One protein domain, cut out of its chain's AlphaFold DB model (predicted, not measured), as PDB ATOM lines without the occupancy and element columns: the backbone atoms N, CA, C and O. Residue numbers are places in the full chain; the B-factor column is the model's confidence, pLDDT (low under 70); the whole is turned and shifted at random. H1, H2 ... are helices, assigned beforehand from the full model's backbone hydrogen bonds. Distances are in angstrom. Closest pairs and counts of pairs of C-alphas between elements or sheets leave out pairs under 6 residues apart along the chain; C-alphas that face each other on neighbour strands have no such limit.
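Overview. This is residues 2 to 104 of the 272 residues of the protein "Site-specific DNA-methyltransferase (cytosine-N(4)-specific)" of Candidatus Scalindua rubra (UniProt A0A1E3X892). A helical hairpin, H3 and H4, makes the core; H6 crosses H4 steeply, and the short H1 packs on H3. A long winding loop, residues 51 to 81, reaches out beyond the hairpin's open end, where H3 begins and H4 ends, and leads to the short H5. The printed part has 103 residues with six named helices, H1 to H6 in chain order, and no named strand; the class is all helix, though the helices hold 51 residues, under half. It is compact, with a radius of gyration of the C-alphas of 13.8 A and spans of 40 by 38 by 22 A.

Along the chain. H1 is residues 2 to 6, beginning at C-alpha 2 (33.850, -27.991, 9.192). H2 is residues 15 to 18. H3, residues 23 to 38, measures 22.8 A and begins at C-alpha 23 (22.411, -30.486, 0.545). H4, residues 42 to 50, measures 12.0 A. H5 is residues 82 to 85. H6, residues 90 to 102, measures 18.4 A and ends at C-alpha 102 (25.610, -51.565, 21.636).

Arrangement. H3 is the hub, touching H1, H4 and H6. Its residues 27 to 31 alone touch H1, closest at C-alphas 5 and 27, 5.8 A. H2 is close to H3 but not clearly touching, C-alphas 18 and 26 being closest at 7.4 A. H3 and H4, a hairpin, touch at a shallow tilt of 26 degrees, opposite ways, closest at C-alphas 36 and 45, 5.9 A. H3 and H6 only just touch, with 3 pairs of C-alphas within 8 A. H4 touches H6, closest at C-alphas 48 and 94, 6.1 A, at a steep tilt of 69.9 degrees, only just short of about perpendicular. H5 touches no helix. H3, H4 and H6 have every O i to N i+4 pair within hydrogen-bond range; H1 has 0 of 1, and 1 of 2 O i to N i+3 pairs.

Size, cuts and confidence. The C-alphas farthest apart, those of Asn 39 and Lys 80, are 41.2 A apart. The printed part has no cut, and the link from H4 to H5 is long. Residues 2 to 7 have pLDDT under 70.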
ATOM      1  N   LYS A   2      34.506 -29.023  10.043       47.50
ATOM      2  CA  LYS A   2      33.850 -27.991   9.192       47.50
ATOM      3  C   LYS A   2      34.572 -27.632   7.862       47.50
ATOM      4  O   LYS A   2      33.866 -27.454   6.869       47.50
ATOM      5  N   PRO A   3      35.919 -27.575   7.780       49.62
ATOM      6  CA  PRO A   3      36.618 -27.244   6.528       49.62
ATOM      7  C   PRO A   3      36.449 -28.308   5.432       49.62
ATOM      8  O   PRO A   3      36.312 -27.980   4.258       49.62
ATOM      9  N   LEU A   4      36.397 -29.590   5.819       58.88
ATOM     10  CA  LEU A   4      36.251 -30.726   4.899       58.88
ATOM     11  C   LEU A   4      34.847 -30.793   4.280       58.88
ATOM     12  O   LEU A   4      34.703 -31.164   3.120       58.88
ATOM     13  N   VAL A   5      33.816 -30.382   5.027       61.16
ATOM     14  CA  VAL A   5      32.414 -30.371   4.564       61.16
ATOM     15  C   VAL A   5      32.188 -29.336   3.459       61.16
ATOM     16  O   VAL A   5      31.410 -29.589   2.541       61.16
ATOM     17  N   LYS A   6      32.886 -28.193   3.501       59.69
ATOM     18  CA  LYS A   6      32.778 -27.145   2.470       59.69
ATOM     19  C   LYS A   6      33.416 -27.541   1.129       59.69
ATOM     20  O   LYS A   6      32.974 -27.038   0.105       59.69
ATOM     21  N   LYS A   7      34.385 -28.467   1.115       66.81
ATOM     22  CA  LYS A   7      35.116 -28.895  -0.097       66.81
ATOM     23  C   LYS A   7      34.386 -29.938  -0.963       66.81
ATOM     24  O   LYS A   7      34.922 -30.357  -1.981       66.81
ATOM     25  N   VAL A   8      33.189 -30.396  -0.581       79.00
ATOM     26  CA  VAL A   8      32.452 -31.406  -1.363       79.00
ATOM     27  C   VAL A   8      31.600 -30.752  -2.452       79.00
ATOM     28  O   VAL A   8      30.566 -30.136  -2.175       79.00
ATOM     29  N   GLU A   9      32.003 -30.957  -3.705       84.19
ATOM     30  CA  GLU A   9      31.276 -30.513  -4.895       84.19
ATOM     31  C   GLU A   9      30.056 -31.402  -5.174       84.19
ATOM     32  O   GLU A   9      30.158 -32.503  -5.716       84.19
ATOM     33  N   LEU A  10      28.861 -30.907  -4.841       89.56
ATOM     34  CA  LEU A  10      27.607 -31.634  -5.080       89.56
ATOM     35  C   LEU A  10      27.239 -31.749  -6.571       89.56
ATOM     36  O   LEU A  10      26.389 -32.563  -6.936       89.56
ATOM     37  N   ASN A  11      27.874 -30.964  -7.443       88.38
ATOM     38  CA  ASN A  11      27.601 -30.962  -8.882       88.38
ATOM     39  C   ASN A  11      27.987 -32.294  -9.538       88.38
ATOM     40  O   ASN A  11      27.271 -32.766 -10.415       88.38
ATOM     41  N   LYS A  12      29.031 -32.954  -9.022       89.69
ATOM     42  CA  LYS A  12      29.507 -34.273  -9.472       89.69
ATOM     43  C   LYS A  12      28.633 -35.439  -8.988       89.69
ATOM     44  O   LYS A  12      28.857 -36.584  -9.369       89.69
ATOM     45  N   ILE A  13      27.642 -35.177  -8.130       94.81
ATOM     46  CA  ILE A  13      26.789 -36.213  -7.542       94.81
ATOM     47  C   ILE A  13      25.540 -36.440  -8.409       94.81
ATOM     48  O   ILE A  13      24.860 -35.462  -8.753       94.81
ATOM     49  N   PRO A  14      25.173 -37.704  -8.715       95.50
ATOM     50  CA  PRO A  14      23.993 -38.016  -9.515       95.50
ATOM     51  C   PRO A  14      22.713 -37.379  -8.968       95.50
ATOM     52  O   PRO A  14      22.466 -37.373  -7.759       95.50
ATOM     53  N   LYS A  15      21.851 -36.889  -9.871       95.50
ATOM     54  CA  LYS A  15      20.576 -36.238  -9.516       95.50
ATOM     55  C   LYS A  15      19.726 -37.107  -8.587       95.50
ATOM     56  O   LYS A  15      19.218 -36.600  -7.594       95.50
ATOM     57  N   TRP A  16      19.649 -38.411  -8.854       94.75
ATOM     58  CA  TRP A  16      18.854 -39.345  -8.054       94.75
ATOM     59  C   TRP A  16      19.362 -39.535  -6.619       94.75
ATOM     60  O   TRP A  16      18.577 -39.921  -5.772       94.75
ATOM     61  N   ILE A  17      20.640 -39.275  -6.319       96.69
ATOM     62  CA  ILE A  17      21.152 -39.283  -4.937       96.69
ATOM     63  C   ILE A  17      20.749 -37.990  -4.235       96.69
ATOM     64  O   ILE A  17      20.295 -38.009  -3.091       96.69
ATOM     65  N   LYS A  18      20.889 -36.859  -4.936       96.69
ATOM     66  CA  LYS A  18      20.578 -35.527  -4.405       96.69
ATOM     67  C   LYS A  18      19.117 -35.394  -3.977       96.69
ATOM     68  O   LYS A  18      18.844 -34.684  -3.020       96.69
ATOM     69  N   THR A  19      18.192 -36.106  -4.621       95.50
ATOM     70  CA  THR A  19      16.767 -36.080  -4.251       95.50
ATOM     71  C   THR A  19      16.469 -36.693  -2.884       95.50
ATOM     72  O   THR A  19      15.399 -36.430  -2.343       95.50
ATOM     73  N   PHE A  20      17.374 -37.486  -2.299       97.12
ATOM     74  CA  PHE A  20      17.144 -38.097  -0.987       97.12
ATOM     75  C   PHE A  20      17.461 -37.186   0.183       97.12
ATOM     76  O   PHE A  20      16.997 -37.476   1.279       97.12
ATOM     77  N   PHE A  21      18.266 -36.142   0.008       97.50
ATOM     78  CA  PHE A  21      18.897 -35.475   1.139       97.50
ATOM     79  C   PHE A  21      18.880 -33.965   0.994       97.50
ATOM     80  O   PHE A  21      19.070 -33.415  -0.090       97.50
ATOM     81  N   HIS A  22      18.808 -33.290   2.137       97.31
ATOM     82  CA  HIS A  22      19.178 -31.890   2.206       97.31
ATOM     83  C   HIS A  22      20.659 -31.710   1.801       97.31
ATOM     84  O   HIS A  22      21.503 -32.492   2.256       97.31
ATOM     85  N   PRO A  23      21.036 -30.672   1.023       96.56
ATOM     86  CA  PRO A  23      22.411 -30.486   0.545       96.56
ATOM     87  C   PRO A  23      23.477 -30.512   1.650       96.56
ATOM     88  O   PRO A  23      24.530 -31.124   1.488       96.56
ATOM     89  N   LYS A  24      23.197 -29.888   2.805       96.12
ATOM     90  CA  LYS A  24      24.099 -29.919   3.976       96.12
ATOM     91  C   LYS A  24      24.273 -31.341   4.538       96.12
ATOM     92  O   LYS A  24      25.402 -31.758   4.772       96.12
ATOM     93  N   THR A  25      23.185 -32.106   4.667       97.25
ATOM     94  CA  THR A  25      23.219 -33.510   5.117       97.25
ATOM     95  C   THR A  25      24.007 -34.376   4.144       97.25
ATOM     96  O   THR A  25      24.864 -35.144   4.565       97.25
ATOM     97  N   LEU A  26      23.779 -34.216   2.836       97.81
ATOM     98  CA  LEU A  26      24.502 -34.975   1.818       97.81
ATOM     99  C   LEU A  26      26.015 -34.742   1.896       97.81
ATOM    100  O   LEU A  26      26.776 -35.704   1.843       97.81
ATOM    101  N   ARG A  27      26.463 -33.491   2.082       96.81
ATOM    102  CA  ARG A  27      27.894 -33.187   2.261       96.81
ATOM    103  C   ARG A  27      28.478 -33.897   3.481       96.81
ATOM    104  O   ARG A  27      29.550 -34.483   3.373       96.81
ATOM    105  N   GLU A  28      27.775 -33.888   4.613       97.06
ATOM    106  CA  GLU A  28      28.214 -34.609   5.815       97.06
ATOM    107  C   GLU A  28      28.328 -36.116   5.576       97.06
ATOM    108  O   GLU A  28      29.340 -36.711   5.946       97.06
ATOM    109  N   ILE A  29      27.337 -36.724   4.912       97.75
ATOM    110  CA  ILE A  29      27.366 -38.157   4.589       97.75
ATOM    111  C   ILE A  29      28.548 -38.470   3.667       97.75
ATOM    112  O   ILE A  29      29.246 -39.451   3.904       97.75
ATOM    113  N   LEU A  30      28.795 -37.651   2.638       97.06
ATOM    114  CA  LEU A  30      29.888 -37.862   1.684       97.06
ATOM    115  C   LEU A  30      31.261 -37.782   2.356       97.06
ATOM    116  O   LEU A  30      32.081 -38.684   2.171       97.06
ATOM    117  N   VAL A  31      31.497 -36.750   3.174       95.94
ATOM    118  CA  VAL A  31      32.748 -36.619   3.940       95.94
ATOM    119  C   VAL A  31      32.926 -37.804   4.878       95.94
ATOM    120  O   VAL A  31      33.983 -38.431   4.877       95.94
ATOM    121  N   LEU A  32      31.892 -38.136   5.653       96.44
ATOM    122  CA  LEU A  32      31.991 -39.196   6.647       96.44
ATOM    123  C   LEU A  32      32.179 -40.566   5.990       96.44
ATOM    124  O   LEU A  32      33.040 -41.326   6.409       96.44
ATOM    125  N   THR A  33      31.455 -40.855   4.908       96.94
ATOM    126  CA  THR A  33      31.625 -42.099   4.140       96.94
ATOM    127  C   THR A  33      33.053 -42.233   3.619       96.94
ATOM    128  O   THR A  33      33.639 -43.308   3.730       96.94
ATOM    129  N   LYS A  34      33.638 -41.152   3.083       95.19
ATOM    130  CA  LYS A  34      35.030 -41.149   2.612       95.19
ATOM    131  C   LYS A  34      36.005 -41.458   3.753       95.19
ATOM    132  O   LYS A  34      36.809 -42.374   3.607       95.19
ATOM    133  N   LEU A  35      35.891 -40.750   4.878       96.00
ATOM    134  CA  LEU A  35      36.764 -40.933   6.046       96.00
ATOM    135  C   LEU A  35      36.666 -42.353   6.621       96.00
ATOM    136  O   LEU A  35      37.681 -43.017   6.800       96.00
ATOM    137  N   LEU A  36      35.445 -42.850   6.842       97.25
ATOM    138  CA  LEU A  36      35.227 -44.183   7.413       97.25
ATOM    139  C   LEU A  36      35.761 -45.294   6.501       97.25
ATOM    140  O   LEU A  36      36.302 -46.285   6.983       97.25
ATOM    141  N   ARG A  37      35.650 -45.134   5.176       94.94
ATOM    142  CA  ARG A  37      36.223 -46.089   4.217       94.94
ATOM    143  C   ARG A  37      37.749 -46.064   4.219       94.94
ATOM    144  O   ARG A  37      38.351 -47.132   4.203       94.94
ATOM    145  N   GLN A  38      38.357 -44.878   4.241       95.31
ATOM    146  CA  GLN A  38      39.817 -44.720   4.282       95.31
ATOM    147  C   GLN A  38      40.413 -45.336   5.553       95.31
ATOM    148  O   GLN A  38      41.417 -46.037   5.476       95.31
ATOM    149  N   ASN A  39      39.734 -45.163   6.687       96.69
ATOM    150  CA  ASN A  39      40.180 -45.674   7.984       96.69
ATOM    151  C   ASN A  39      39.759 -47.129   8.257       96.69
ATOM    152  O   ASN A  39      40.031 -47.643   9.333       96.69
ATOM    153  N   LYS A  40      39.080 -47.801   7.313       95.06
ATOM    154  CA  LYS A  40      38.535 -49.165   7.487       95.06
ATOM    155  C   LYS A  40      37.600 -49.308   8.704       95.06
ATOM    156  O   LYS A  40      37.471 -50.376   9.295       95.06
ATOM    157  N   GLU A  41      36.864 -48.246   9.025       96.56
ATOM    158  CA  GLU A  41      35.898 -48.174  10.130       96.56
ATOM    159  C   GLU A  41      34.569 -48.851   9.750       96.56
ATOM    160  O   GLU A  41      33.514 -48.217   9.613       96.56
ATOM    161  N   HIS A  42      34.618 -50.162   9.506       94.38
ATOM    162  CA  HIS A  42      33.509 -50.925   8.927       94.38
ATOM    163  C   HIS A  42      32.241 -50.898   9.786       94.38
ATOM    164  O   HIS A  42      31.139 -50.793   9.246       94.38
ATOM    165  N   PHE A  43      32.385 -50.931  11.112       94.56
ATOM    166  CA  PHE A  43      31.254 -50.880  12.037       94.56
ATOM    167  C   PHE A  43      30.497 -49.545  11.958       94.56
ATOM    168  O   PHE A  43      29.271 -49.516  11.797       94.56
ATOM    169  N   LEU A  44      31.224 -48.425  12.013       97.50
ATOM    170  CA  LEU A  44      30.634 -47.089  11.903       97.50
ATOM    171  C   LEU A  44      30.046 -46.853  10.511       97.50
ATOM    172  O   LEU A  44      28.957 -46.285  10.392       97.50
ATOM    173  N   LEU A  45      30.720 -47.342   9.463       98.06
ATOM    174  CA  LEU A  45      30.213 -47.283   8.096       98.06
ATOM    175  C   LEU A  45      28.895 -48.057   7.969       98.06
ATOM    176  O   LEU A  45      27.924 -47.518   7.441       98.06
ATOM    177  N   ALA A  46      28.810 -49.271   8.517       96.81
ATOM    178  CA  ALA A  46      27.577 -50.057   8.537       96.81
ATOM    179  C   ALA A  46      26.451 -49.340   9.303       96.81
ATOM    180  O   ALA A  46      25.305 -49.304   8.842       96.81
ATOM    181  N   CYS A  47      26.768 -48.699  10.434       97.50
ATOM    182  CA  CYS A  47      25.809 -47.883  11.176       97.50
ATOM    183  C   CYS A  47      25.287 -46.705  10.341       97.50
ATOM    184  O   CYS A  47      24.072 -46.498  10.292       97.50
ATOM    185  N   LEU A  48      26.172 -45.982   9.644       98.50
ATOM    186  CA  LEU A  48      25.809 -44.877   8.752       98.50
ATOM    187  C   LEU A  48      24.909 -45.353   7.600       98.50
ATOM    188  O   LEU A  48      23.836 -44.787   7.381       98.50
ATOM    189  N   LEU A  49      25.292 -46.435   6.914       97.75
ATOM    190  CA  LEU A  49      24.509 -47.046   5.828       97.75
ATOM    191  C   LEU A  49      23.114 -47.499   6.294       97.75
ATOM    192  O   LEU A  49      22.136 -47.432   5.539       97.75
ATOM    193  N   GLY A  50      23.012 -47.939   7.550       95.94
ATOM    194  CA  GLY A  50      21.770 -48.369   8.187       95.94
ATOM    195  C   GLY A  50      20.775 -47.242   8.484       95.94
ATOM    196  O   GLY A  50      19.601 -47.534   8.698       95.94
ATOM    197  N   ILE A  51      21.207 -45.975   8.477       97.56
ATOM    198  CA  ILE A  51      20.344 -44.807   8.735       97.56
ATOM    199  C   ILE A  51      20.173 -43.885   7.522       97.56
ATOM    200  O   ILE A  51      19.586 -42.809   7.647       97.56
ATOM    201  N   LEU A  52      20.646 -44.295   6.339       97.75
ATOM    202  CA  LEU A  52      20.575 -43.459   5.139       97.75
ATOM    203  C   LEU A  52      19.148 -43.100   4.738       97.75
ATOM    204  O   LEU A  52      18.935 -41.973   4.311       97.75
ATOM    205  N   HIS A  53      18.187 -44.021   4.854       96.06
ATOM    206  CA  HIS A  53      16.842 -43.778   4.341       96.06
ATOM    207  C   HIS A  53      15.718 -44.324   5.221       96.06
ATOM    208  O   HIS A  53      15.745 -45.486   5.617       96.06
ATOM    209  N   HIS A  54      14.759 -43.448   5.527       94.44
ATOM    210  CA  HIS A  54      13.431 -43.691   6.106       94.44
ATOM    211  C   HIS A  54      12.754 -42.332   6.340       94.44
ATOM    212  O   HIS A  54      13.430 -41.311   6.415       94.44
ATOM    213  N   GLN A  55      11.449 -42.299   6.625       91.00
ATOM    214  CA  GLN A  55      10.791 -41.085   7.132       91.00
ATOM    215  C   GLN A  55      11.053 -40.752   8.618       91.00
ATOM    216  O   GLN A  55      10.749 -39.650   9.059       91.00
ATOM    217  N   ARG A  56      11.587 -41.680   9.429       92.88
ATOM    218  CA  ARG A  56      11.657 -41.507  10.895       92.88
ATOM    219  C   ARG A  56      12.771 -40.513  11.274       92.88
ATOM    220  O   ARG A  56      13.776 -40.456  10.564       92.88
ATOM    221  N   PRO A  57      12.673 -39.803  12.416       92.00
ATOM    222  CA  PRO A  57      13.636 -38.759  12.792       92.00
ATOM    223  C   PRO A  57      15.096 -39.227  12.881       92.00
ATOM    224  O   PRO A  57      16.011 -38.451  12.614       92.00
ATOM    225  N   GLY A  58      15.323 -40.501  13.219       94.31
ATOM    226  CA  GLY A  58      16.660 -41.100  13.317       94.31
ATOM    227  C   GLY A  58      17.364 -41.378  11.983       94.31
ATOM    228  O   GLY A  58      18.488 -41.870  12.006       94.31
ATOM    229  N   PHE A  59      16.723 -41.097  10.847       97.06
ATOM    230  CA  PHE A  59      17.262 -41.332   9.506       97.06
ATOM    231  C   PHE A  59      17.603 -40.022   8.799       97.06
ATOM    232  O   PHE A  59      17.149 -38.949   9.203       97.06
ATOM    233  N   LEU A  60      18.431 -40.120   7.761       97.62
ATOM    234  CA  LEU A  60      19.087 -38.975   7.132       97.62
ATOM    235  C   LEU A  60      18.387 -38.461   5.874       97.62
ATOM    236  O   LEU A  60      18.588 -37.302   5.521       97.62
ATOM    237  N   SER A  61      17.577 -39.288   5.216       96.69
ATOM    238  CA  SER A  61      16.854 -38.877   4.018       96.69
ATOM    239  C   SER A  61      15.604 -38.050   4.327       96.69
ATOM    240  O   SER A  61      15.050 -38.092   5.428       96.69
ATOM    241  N   TYR A  62      15.093 -37.400   3.288       96.38
ATOM    242  CA  TYR A  62      13.681 -37.065   3.126       96.38
ATOM    243  C   TYR A  62      12.802 -38.323   3.232       96.38
ATOM    244  O   TYR A  62      13.330 -39.443   3.203       96.38
ATOM    245  N   PRO A  63      11.468 -38.192   3.347       95.75
ATOM    246  CA  PRO A  63      10.583 -39.336   3.520       95.75
ATOM    247  C   PRO A  63      10.831 -40.426   2.485       95.75
ATOM    248  O   PRO A  63      10.607 -40.235   1.294       95.75
ATOM    249  N   ALA A  64      11.284 -41.584   2.953       94.56
ATOM    250  CA  ALA A  64      11.582 -42.743   2.129       94.56
ATOM    251  C   ALA A  64      11.025 -44.009   2.782       94.56
ATOM    252  O   ALA A  64      10.842 -44.060   3.997       94.56
ATOM    253  N   SER A  65      10.743 -45.026   1.973       90.81
ATOM    254  CA  SER A  65      10.345 -46.347   2.466       90.81
ATOM    255  C   SER A  65      11.454 -46.981   3.324       90.81
ATOM    256  O   SER A  65      12.621 -46.646   3.173       90.81
ATOM    257  N   HIS A  66      11.092 -47.883   4.242       83.81
ATOM    258  CA  HIS A  66      12.039 -48.500   5.183       83.81
ATOM    259  C   HIS A  66      12.997 -49.498   4.530       83.81
ATOM    260  O   HIS A  66      14.156 -49.598   4.914       83.81
ATOM    261  N   LEU A  67      12.481 -50.283   3.589       80.62
ATOM    262  CA  LEU A  67      13.182 -51.451   3.051       80.62
ATOM    263  C   LEU A  67      13.869 -51.167   1.727       80.62
ATOM    264  O   LEU A  67      14.846 -51.816   1.379       80.62
ATOM    265  N   VAL A  68      13.308 -50.221   0.983       87.44
ATOM    266  CA  VAL A  68      13.742 -49.870  -0.358       87.44
ATOM    267  C   VAL A  68      13.871 -48.354  -0.389       87.44
ATOM    268  O   VAL A  68      12.960 -47.680   0.099       87.44
ATOM    269  N   PRO A  69      14.931 -47.780  -0.978       91.19
ATOM    270  CA  PRO A  69      15.127 -46.340  -1.008       91.19
ATOM    271  C   PRO A  69      14.207 -45.703  -2.058       91.19
ATOM    272  O   PRO A  69      14.663 -45.188  -3.069       91.19
ATOM    273  N   TYR A  70      12.893 -45.769  -1.857       93.81
ATOM    274  CA  TYR A  70      11.891 -45.042  -2.634       93.81
ATOM    275  C   TYR A  70      11.386 -43.866  -1.820       93.81
ATOM    276  O   TYR A  70      10.919 -44.059  -0.695       93.81
ATOM    277  N   LEU A  71      11.466 -42.669  -2.396       94.69
ATOM    278  CA  LEU A  71      10.891 -41.479  -1.789       94.69
ATOM    279  C   LEU A  71       9.370 -41.607  -1.709       94.69
ATOM    280  O   LEU A  71       8.718 -42.183  -2.576       94.69
ATOM    281  N   ARG A  72       8.810 -41.083  -0.627       94.69
ATOM    282  CA  ARG A  72       7.385 -41.119  -0.301       94.69
ATOM    283  C   ARG A  72       6.767 -39.733  -0.485       94.69
ATOM    284  O   ARG A  72       5.900 -39.361   0.295       94.69
ATOM    285  N   THR A  73       7.202 -38.995  -1.507       92.88
ATOM    286  CA  THR A  73       6.777 -37.613  -1.793       92.88
ATOM    287  C   THR A  73       5.268 -37.487  -1.974       92.88
ATOM    288  O   THR A  73       4.691 -36.551  -1.448       92.88
ATOM    289  N   CYS A  74       4.596 -38.460  -2.600       93.12
ATOM    290  CA  CYS A  74       3.131 -38.426  -2.722       93.12
ATOM    291  C   CYS A  74       2.417 -38.572  -1.368       93.12
ATOM    292  O   CYS A  74       1.368 -37.980  -1.152       93.12
ATOM    293  N   LYS A  75       2.978 -39.369  -0.445       94.75
ATOM    294  CA  LYS A  75       2.406 -39.548   0.901       94.75
ATOM    295  C   LYS A  75       2.765 -38.388   1.835       94.75
ATOM    296  O   LYS A  75       2.007 -38.088   2.747       94.75
ATOM    297  N   PHE A  76       3.926 -37.783   1.619       95.50
ATOM    298  CA  PHE A  76       4.462 -36.695   2.425       95.50
ATOM    299  C   PHE A  76       4.890 -35.540   1.509       95.50
ATOM    300  O   PHE A  76       6.093 -35.340   1.329       95.50
ATOM    301  N   PRO A  77       3.948 -34.831   0.864       95.94
ATOM    302  CA  PRO A  77       4.274 -33.703  -0.008       95.94
ATOM    303  C   PRO A  77       4.963 -32.583   0.778       95.94
ATOM    304  O   PRO A  77       4.678 -32.382   1.959       95.94
ATOM    305  N   ARG A  78       5.896 -31.870   0.141       95.50
ATOM    306  CA  ARG A  78       6.778 -30.906   0.824       95.50
ATOM    307  C   ARG A  78       6.017 -29.698   1.360       95.50
ATOM    308  O   ARG A  78       6.399 -29.157   2.386       95.50
ATOM    309  N   GLU A  79       4.945 -29.319   0.684       96.50
ATOM    310  CA  GLU A  79       4.086 -28.190   1.029       96.50
ATOM    311  C   GLU A  79       3.313 -28.459   2.327       96.50
ATOM    312  O   GLU A  79       3.067 -27.539   3.096       96.50
ATOM    313  N   LYS A  80       2.964 -29.729   2.591       97.25
ATOM    314  CA  LYS A  80       2.220 -30.140   3.796       97.25
ATOM    315  C   LYS A  80       3.111 -30.657   4.924       97.25
ATOM    316  O   LYS A  80       2.684 -30.636   6.069       97.25
ATOM    317  N   PHE A  81       4.305 -31.157   4.596       96.31
ATOM    318  CA  PHE A  81       5.247 -31.751   5.553       96.31
ATOM    319  C   PHE A  81       6.668 -31.175   5.404       96.31
ATOM    320  O   PHE A  81       7.620 -31.946   5.200       96.31
ATOM    321  N   PRO A  82       6.849 -29.839   5.418       95.62
ATOM    322  CA  PRO A  82       8.145 -29.204   5.178       95.62
ATOM    323  C   PRO A  82       9.230 -29.667   6.160       95.62
ATOM    324  O   PRO A  82      10.380 -29.850   5.749       95.62
ATOM    325  N   GLU A  83       8.859 -29.972   7.404       94.44
ATOM    326  CA  GLU A  83       9.738 -30.446   8.476       94.44
ATOM    327  C   GLU A  83      10.461 -31.753   8.116       94.44
ATOM    328  O   GLU A  83      11.588 -32.024   8.541       94.44
ATOM    329  N   LEU A  84       9.852 -32.586   7.264       94.44
ATOM    330  CA  LEU A  84      10.472 -33.832   6.827       94.44
ATOM    331  C   LEU A  84      11.585 -33.618   5.787       94.44
ATOM    332  O   LEU A  84      12.399 -34.533   5.600       94.44
ATOM    333  N   TYR A  85      11.639 -32.437   5.162       96.19
ATOM    334  CA  TYR A  85      12.588 -32.037   4.116       96.19
ATOM    335  C   TYR A  85      13.702 -31.107   4.617       96.19
ATOM    336  O   TYR A  85      14.467 -30.546   3.828       96.19
ATOM    337  N   GLU A  86      13.820 -30.949   5.930       95.88
ATOM    338  CA  GLU A  86      14.829 -30.093   6.534       95.88
ATOM    339  C   GLU A  86      16.220 -30.733   6.571       95.88
ATOM    340  O   GLU A  86      16.432 -31.930   6.339       95.88
ATOM    341  N   TYR A  87      17.203 -29.897   6.891       97.06
ATOM    342  CA  TYR A  87      18.550 -30.342   7.195       97.06
ATOM    343  C   TYR A  87      18.565 -31.299   8.394       97.06
ATOM    344  O   TYR A  87      18.080 -31.002   9.481       97.06
ATOM    345  N   ARG A  88      19.209 -32.451   8.203       95.88
ATOM    346  CA  ARG A  88      19.403 -33.472   9.234       95.88
ATOM    347  C   ARG A  88      20.889 -33.659   9.511       95.88
ATOM    348  O   ARG A  88      21.595 -34.231   8.681       95.88
ATOM    349  N   THR A  89      21.358 -33.215  10.673       96.12
ATOM    350  CA  THR A  89      22.747 -33.437  11.110       96.12
ATOM    351  C   THR A  89      23.033 -34.929  11.288       96.12
ATOM    352  O   THR A  89      22.248 -35.646  11.928       96.12
ATOM    353  N   VAL A  90      24.160 -35.388  10.735       97.75
ATOM    354  CA  VAL A  90      24.556 -36.805  10.693       97.75
ATOM    355  C   VAL A  90      25.046 -37.307  12.050       97.75
ATOM    356  O   VAL A  90      24.595 -38.356  12.509       97.75
ATOM    357  N   ALA A  91      25.926 -36.554  12.715       96.75
ATOM    358  CA  ALA A  91      26.607 -36.981  13.942       96.75
ATOM    359  C   ALA A  91      25.669 -37.481  15.067       96.75
ATOM    360  O   ALA A  91      25.817 -38.639  15.468       96.75
ATOM    361  N   PRO A  92      24.654 -36.718  15.531       97.44
ATOM    362  CA  PRO A  92      23.790 -37.175  16.624       97.44
ATOM    363  C   PRO A  92      22.941 -38.395  16.236       97.44
ATOM    364  O   PRO A  92      22.620 -39.239  17.073       97.44
ATOM    365  N   ARG A  93      22.581 -38.534  14.952       98.00
ATOM    366  CA  ARG A  93      21.819 -39.690  14.450       98.00
ATOM    367  C   ARG A  93      22.684 -40.943  14.382       98.00
ATOM    368  O   ARG A  93      22.218 -42.020  14.758       98.00
ATOM    369  N   LEU A  94      23.938 -40.796  13.957       98.12
ATOM    370  CA  LEU A  94      24.908 -41.884  13.961       98.12
ATOM    371  C   LEU A  94      25.211 -42.343  15.390       98.12
ATOM    372  O   LEU A  94      25.110 -43.536  15.657       98.12
ATOM    373  N   GLN A  95      25.460 -41.420  16.326       97.88
ATOM    374  CA  GLN A  95      25.660 -41.744  17.747       97.88
ATOM    375  C   GLN A  95      24.476 -42.534  18.322       97.88
ATOM    376  O   GLN A  95      24.666 -43.611  18.883       97.88
ATOM    377  N   LYS A  96      23.235 -42.083  18.087       97.44
ATOM    378  CA  LYS A  96      22.027 -42.819  18.507       97.44
ATOM    379  C   LYS A  96      21.893 -44.190  17.834       97.44
ATOM    380  O   LYS A  96      21.323 -45.114  18.417       97.44
ATOM    381  N   LYS A  97      22.353 -44.363  16.589       96.88
ATOM    382  CA  LYS A  97      22.396 -45.685  15.937       96.88
ATOM    383  C   LYS A  97      23.425 -46.588  16.612       96.88
ATOM    384  O   LYS A  97      23.071 -47.722  16.916       96.88
ATOM    385  N   VAL A  98      24.622 -46.077  16.879       96.62
ATOM    386  CA  VAL A  98      25.698 -46.800  17.565       96.62
ATOM    387  C   VAL A  98      25.239 -47.247  18.953       96.62
ATOM    388  O   VAL A  98      25.201 -48.445  19.211       96.62
ATOM    389  N   GLN A  99      24.746 -46.330  19.788       95.88
ATOM    390  CA  GLN A  99      24.214 -46.645  21.122       95.88
ATOM    391  C   GLN A  99      23.145 -47.745  21.080       95.88
ATOM    392  O   GLN A  99      23.174 -48.673  21.879       95.88
ATOM    393  N   ARG A 100      22.207 -47.687  20.120       94.06
ATOM    394  CA  ARG A 100      21.179 -48.730  19.962       94.06
ATOM    395  C   ARG A 100      21.752 -50.095  19.592       94.06
ATOM    396  O   ARG A 100      21.178 -51.092  20.011       94.06
ATOM    397  N   VAL A 101      22.818 -50.145  18.794       92.38
ATOM    398  CA  VAL A 101      23.486 -51.404  18.432       92.38
ATOM    399  C   VAL A 101      24.222 -51.979  19.643       92.38
ATOM    400  O   VAL A 101      24.085 -53.165  19.917       92.38
ATOM    401  N   TYR A 102      24.896 -51.135  20.429       92.06
ATOM    402  CA  TYR A 102      25.610 -51.565  21.636       92.06
ATOM    403  C   TYR A 102      24.705 -52.076  22.766       92.06
ATOM    404  O   TYR A 102      25.166 -52.842  23.601       92.06
ATOM    405  N   ARG A 103      23.405 -51.740  22.780       92.81
ATOM    406  CA  ARG A 103      22.448 -52.293  23.766       92.81
ATOM    407  C   ARG A 103      22.313 -53.818  23.718       92.81
ATOM    408  O   ARG A 103      21.823 -54.403  24.674       92.81
ATOM    409  N   ARG A 104      22.640 -54.437  22.582       86.06
ATOM    410  CA  ARG A 104      22.607 -55.892  22.373       86.06
ATOM    411  C   ARG A 104      23.888 -56.326  21.669       86.06
ATOM    412  O   ARG A 104      23.839 -56.969  20.621       86.06
TER     413      ARG A 104